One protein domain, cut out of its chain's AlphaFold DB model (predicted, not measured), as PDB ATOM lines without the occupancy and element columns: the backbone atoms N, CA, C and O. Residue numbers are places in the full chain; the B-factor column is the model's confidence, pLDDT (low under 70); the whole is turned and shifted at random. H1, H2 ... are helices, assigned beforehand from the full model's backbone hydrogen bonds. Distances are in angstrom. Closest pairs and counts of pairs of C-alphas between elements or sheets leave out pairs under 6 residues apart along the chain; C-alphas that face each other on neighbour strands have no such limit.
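AT A GLANCE: This is residues 115 to 154 of the 195 residues of the protein "Nitrate/sulfonate/bicarbonate ABC transporter periplasmic protein" of Klebsiella pneumoniae (UniProt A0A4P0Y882). One long helix, H2, makes the length of an open L; the shorter H3 turns off at one end of it, and the one-turn H1 sits at the corner of the other end. The printed part has 40 residues, 38 of them in three named helices in the order H1, H2, H3 along the chain, with no named strand; the class is all helix. It is extended, with a radius of gyration of the C-alphas of 14.3 A and spans of 40 by 20 by 10 A.

HOW THE PARTS SIT: Start with H2, residues 120 to 142. H3, residues 144 to 154, is close but not clearly touching it; the closest C-alphas, of Ala 140 and Tyr 147, are 5.6 A apart. Their lines stand at a steep tilt of 63 degrees, opposite ways. H1, residues 115 to 118, only just touches H2, with 3 pairs of C-alphas within 8 A, and only at the corner by their link; H2 takes part with residues 122 to 123 alone. The closest C-alphas there, of Leu 117 and Arg 123, are 5.2 A apart. H1 and H3 are apart. In H2 and H3 every O i to N i+4 pair is within hydrogen-bond range; H1 is too short for one.

IN THESE COORDINATES: Find C-alpha 120 at (99.728, 179.777, 203.678); from there H2 runs 33.3 A to C-alpha 142 at (103.222, 166.093, 173.475). H3 runs 15.3 A to C-alpha 154 at (109.779, 184.542, 171.766), and H1 measures 5.2 A.

THE WHOLE: The C-alphas farthest apart, of Asn 118 and Asp 145, are 39.7 A apart. The printed part has no cut, and both links are tight. Mean pLDDT of the printed part is 91.3; look at residue 154 for the one value under 70.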
ATOM      1  N   SER A 115     110.332 181.314 204.313       97.69
ATOM      2  CA  SER A 115     109.315 182.350 204.514       97.69
ATOM      3  C   SER A 115     108.135 182.234 203.543       97.69
ATOM      4  O   SER A 115     106.993 182.439 203.944       97.69
ATOM      5  N   ALA A 116     108.387 181.889 202.277       96.50
ATOM      6  CA  ALA A 116     107.335 181.665 201.290       96.50
ATOM      7  C   ALA A 116     106.615 180.335 201.535       96.50
ATOM      8  O   ALA A 116     105.407 180.248 201.337       96.50
ATOM      9  N   LEU A 117     107.348 179.322 201.996       96.38
ATOM     10  CA  LEU A 117     106.791 178.023 202.347       96.38
ATOM     11  C   LEU A 117     105.976 178.056 203.638       96.38
ATOM     12  O   LEU A 117     105.093 177.222 203.777       96.38
ATOM     13  N   ASN A 118     106.231 178.981 204.564       97.62
ATOM     14  CA  ASN A 118     105.510 179.099 205.836       97.62
ATOM     15  C   ASN A 118     104.257 179.986 205.746       97.62
ATOM     16  O   ASN A 118     103.317 179.784 206.512       97.62
ATOM     17  N   ASP A 119     104.198 180.888 204.769       98.12
ATOM     18  CA  ASP A 119     103.021 181.698 204.446       98.12
ATOM     19  C   ASP A 119     101.955 180.847 203.712       98.12
ATOM     20  O   ASP A 119     102.219 180.366 202.604       98.12
ATOM     21  N   PRO A 120     100.749 180.636 204.282       97.69
ATOM     22  CA  PRO A 120      99.728 179.777 203.678       97.69
ATOM     23  C   PRO A 120      99.271 180.225 202.286       97.69
ATOM     24  O   PRO A 120      99.025 179.376 201.428       97.69
ATOM     25  N   HIS A 121      99.196 181.535 202.034       97.69
ATOM     26  CA  HIS A 121      98.760 182.058 200.740       97.69
ATOM     27  C   HIS A 121      99.829 181.838 199.673       97.69
ATOM     28  O   HIS A 121      99.522 181.401 198.561       97.69
ATOM     29  N   LYS A 122     101.101 182.076 200.011       97.75
ATOM     30  CA  LYS A 122     102.214 181.805 199.089       97.75
ATOM     31  C   LYS A 122     102.392 180.317 198.847       97.75
ATOM     32  O   LYS A 122     102.605 179.923 197.706       97.75
ATOM     33  N   ARG A 123     102.251 179.484 199.879       97.12
ATOM     34  CA  ARG A 123     102.288 178.026 199.734       97.12
ATOM     35  C   ARG A 123     101.213 177.535 198.765       97.12
ATOM     36  O   ARG A 123     101.535 176.761 197.869       97.12
ATOM     37  N   ALA A 124      99.979 178.027 198.893       97.25
ATOM     38  CA  ALA A 124      98.895 177.691 197.970       97.25
ATOM     39  C   ALA A 124      99.205 178.138 196.529       97.25
ATOM     40  O   ALA A 124      99.048 177.357 195.593       97.25
ATOM     41  N   ALA A 125      99.727 179.355 196.345       97.44
ATOM     42  CA  ALA A 125     100.138 179.845 195.027       97.44
ATOM     43  C   ALA A 125     101.289 179.021 194.416       97.44
ATOM     44  O   ALA A 125     101.284 178.745 193.219       97.44
ATOM     45  N   LEU A 126     102.262 178.587 195.226       96.81
ATOM     46  CA  LEU A 126     103.347 177.707 194.785       96.81
ATOM     47  C   LEU A 126     102.817 176.330 194.362       96.81
ATOM     48  O   LEU A 126     103.270 175.792 193.356       96.81
ATOM     49  N   GLN A 127     101.844 175.769 195.083       95.31
ATOM     50  CA  GLN A 127     101.206 174.500 194.715       95.31
ATOM     51  C   GLN A 127     100.448 174.603 193.384       95.31
ATOM     52  O   GLN A 127     100.637 173.749 192.518       95.31
ATOM     53  N   ASP A 128      99.651 175.660 193.189       97.12
ATOM     54  CA  ASP A 128      98.973 175.932 191.911       97.12
ATOM     55  C   ASP A 128      99.991 176.114 190.771       97.12
ATOM     56  O   ASP A 128      99.870 175.485 189.716       97.12
ATOM     57  N   TYR A 129     101.061 176.880 191.005       95.88
ATOM     58  CA  TYR A 129     102.142 177.051 190.035       95.88
ATOM     59  C   TYR A 129     102.774 175.714 189.622       95.88
ATOM     60  O   TYR A 129     102.940 175.465 188.429       95.88
ATOM     61  N   LEU A 130     103.083 174.833 190.578       94.00
ATOM     62  CA  LEU A 130     103.663 173.517 190.295       94.00
ATOM     63  C   LEU A 130     102.727 172.642 189.453       94.00
ATOM     64  O   LEU A 130     103.186 171.963 188.531       94.00
ATOM     65  N   GLN A 131     101.419 172.674 189.720       95.19
ATOM     66  CA  GLN A 131     100.435 171.940 188.918       95.19
ATOM     67  C   GLN A 131     100.375 172.463 187.478       95.19
ATOM     68  O   GLN A 131     100.377 171.670 186.530       95.19
ATOM     69  N   ARG A 132     100.374 173.790 187.303       96.38
ATOM     70  CA  ARG A 132     100.391 174.432 185.980       96.38
ATOM     71  C   ARG A 132     101.675 174.139 185.220       96.38
ATOM     72  O   ARG A 132     101.607 173.834 184.034       96.38
ATOM     73  N   LEU A 133     102.821 174.198 185.895       93.12
ATOM     74  CA  LEU A 133     104.116 173.888 185.303       93.12
ATOM     75  C   LEU A 133     104.156 172.438 184.812       93.12
ATOM     76  O   LEU A 133     104.447 172.208 183.644       93.12
ATOM     77  N   ALA A 134     103.746 171.480 185.647       90.19
ATOM     78  CA  ALA A 134     103.675 170.076 185.251       90.19
ATOM     79  C   ALA A 134     102.706 169.850 184.073       90.19
ATOM     80  O   ALA A 134     102.950 169.012 183.204       90.19
ATOM     81  N   GLY A 135     101.594 170.592 184.025       93.69
ATOM     82  CA  GLY A 135     100.681 170.597 182.881       93.69
ATOM     83  C   GLY A 135     101.332 171.137 181.605       93.69
ATOM     84  O   GLY A 135     101.223 170.511 180.550       93.69
ATOM     85  N   ALA A 136     102.045 172.259 181.707       91.50
ATOM     86  CA  ALA A 136     102.755 172.881 180.595       91.50
ATOM     87  C   ALA A 136     103.883 171.991 180.054       91.50
ATOM     88  O   ALA A 136     104.027 171.873 178.840       91.50
ATOM     89  N   GLU A 137     104.638 171.321 180.927       88.75
ATOM     90  CA  GLU A 137     105.674 170.356 180.543       88.75
ATOM     91  C   GLU A 137     105.077 169.178 179.768       88.75
ATOM     92  O   GLU A 137     105.522 168.883 178.660       88.75
ATOM     93  N   ARG A 138     104.018 168.541 180.296       91.38
ATOM     94  CA  ARG A 138     103.324 167.447 179.589       91.38
ATOM     95  C   ARG A 138     102.824 167.888 178.219       91.38
ATOM     96  O   ARG A 138     102.999 167.164 177.241       91.38
ATOM     97  N   TRP A 139     102.229 169.078 178.141       93.12
ATOM     98  CA  TRP A 139     101.784 169.636 176.872       93.12
ATOM     99  C   TRP A 139     102.959 169.869 175.914       93.12
ATOM    100  O   TRP A 139     102.864 169.480 174.753       93.12
ATOM    101  N   ALA A 140     104.073 170.435 176.385       89.69
ATOM    102  CA  ALA A 140     105.254 170.697 175.563       89.69
ATOM    103  C   ALA A 140     105.847 169.404 174.982       89.69
ATOM    104  O   ALA A 140     106.114 169.348 173.782       89.69
ATOM    105  N   TYR A 141     105.977 168.348 175.795       86.44
ATOM    106  CA  TYR A 141     106.459 167.041 175.336       86.44
ATOM    107  C   TYR A 141     105.516 166.375 174.325       86.44
ATOM    108  O   TYR A 141     105.986 165.709 173.406       86.44
ATOM    109  N   ALA A 142     104.203 166.587 174.444       92.50
ATOM    110  CA  ALA A 142     103.222 166.093 173.475       92.50
ATOM    111  C   ALA A 142     103.125 166.954 172.195       92.50
ATOM    112  O   ALA A 142     102.525 166.520 171.217       92.50
ATOM    113  N   ASN A 143     103.692 168.169 172.185       94.06
ATOM    114  CA  ASN A 143     103.521 169.162 171.115       94.06
ATOM    115  C   ASN A 143     104.853 169.808 170.688       94.06
ATOM    116  O   ASN A 143     104.921 171.027 170.494       94.06
ATOM    117  N   LEU A 144     105.915 169.010 170.530       87.88
ATOM    118  CA  LEU A 144     107.292 169.492 170.326       87.88
ATOM    119  C   LEU A 144     107.444 170.522 169.192       87.88
ATOM    120  O   LEU A 144     108.111 171.537 169.386       87.88
ATOM    121  N   ASP A 145     106.790 170.324 168.044       89.56
ATOM    122  CA  ASP A 145     106.875 171.258 166.910       89.56
ATOM    123  C   ASP A 145     106.258 172.625 167.224       89.56
ATOM    124  O   ASP A 145     106.827 173.677 166.912       89.56
ATOM    125  N   SER A 146     105.074 172.623 167.841       89.19
ATOM    126  CA  SER A 146     104.367 173.849 168.221       89.19
ATOM    127  C   SER A 146     105.110 174.581 169.338       89.19
ATOM    128  O   SER A 146     105.315 175.800 169.274       89.19
ATOM    129  N   TYR A 147     105.591 173.822 170.323       86.06
ATOM    130  CA  TYR A 147     106.418 174.328 171.407       86.06
ATOM    131  C   TYR A 147     107.705 174.970 170.869       86.06
ATOM    132  O   TYR A 147     107.981 176.135 171.163       86.06
ATOM    133  N   GLY A 148     108.433 174.275 169.990       83.25
ATOM    134  CA  GLY A 148     109.651 174.776 169.353       83.25
ATOM    135  C   GLY A 148     109.422 176.049 168.533       83.25
ATOM    136  O   GLY A 148     110.174 177.017 168.671       83.25
ATOM    137  N   LYS A 149     108.342 176.110 167.737       86.25
ATOM    138  CA  LYS A 149     107.958 177.324 166.988       86.25
ATOM    139  C   LYS A 149     107.669 178.504 167.921       86.25
ATOM    140  O   LYS A 149     108.107 179.622 167.649       86.25
ATOM    141  N   THR A 150     106.950 178.266 169.016       83.75
ATOM    142  CA  THR A 150     106.578 179.305 169.994       83.75
ATOM    143  C   THR A 150     107.803 179.829 170.743       83.75
ATOM    144  O   THR A 150     108.003 181.045 170.857       83.75
ATOM    145  N   LEU A 151     108.677 178.923 171.189       77.75
ATOM    146  CA  LEU A 151     109.927 179.272 171.851       77.75
ATOM    147  C   LEU A 151     110.845 180.061 170.906       77.75
ATOM    148  O   LEU A 151     111.321 181.136 171.268       77.75
ATOM    149  N   GLY A 152     110.990 179.616 169.655       77.50
ATOM    150  CA  GLY A 152     111.780 180.310 168.638       77.50
ATOM    151  C   GLY A 152     111.318 181.751 168.389       77.50
ATOM    152  O   GLY A 152     112.145 182.665 168.346       77.50
ATOM    153  N   ARG A 153     110.001 181.989 168.293       77.00
ATOM    154  CA  ARG A 153     109.445 183.347 168.127       77.00
ATOM    155  C   ARG A 153     109.727 184.241 169.331       77.00
ATOM    156  O   ARG A 153     110.119 185.390 169.141       77.00
ATOM    157  N   SER A 154     109.557 183.738 170.554       68.81
ATOM    158  CA  SER A 154     109.779 184.542 171.766       68.81
ATOM    159  C   SER A 154     111.260 184.884 171.975       68.81
ATOM    160  O   SER A 154     111.591 186.032 172.290       68.81
TER     161      SER A 154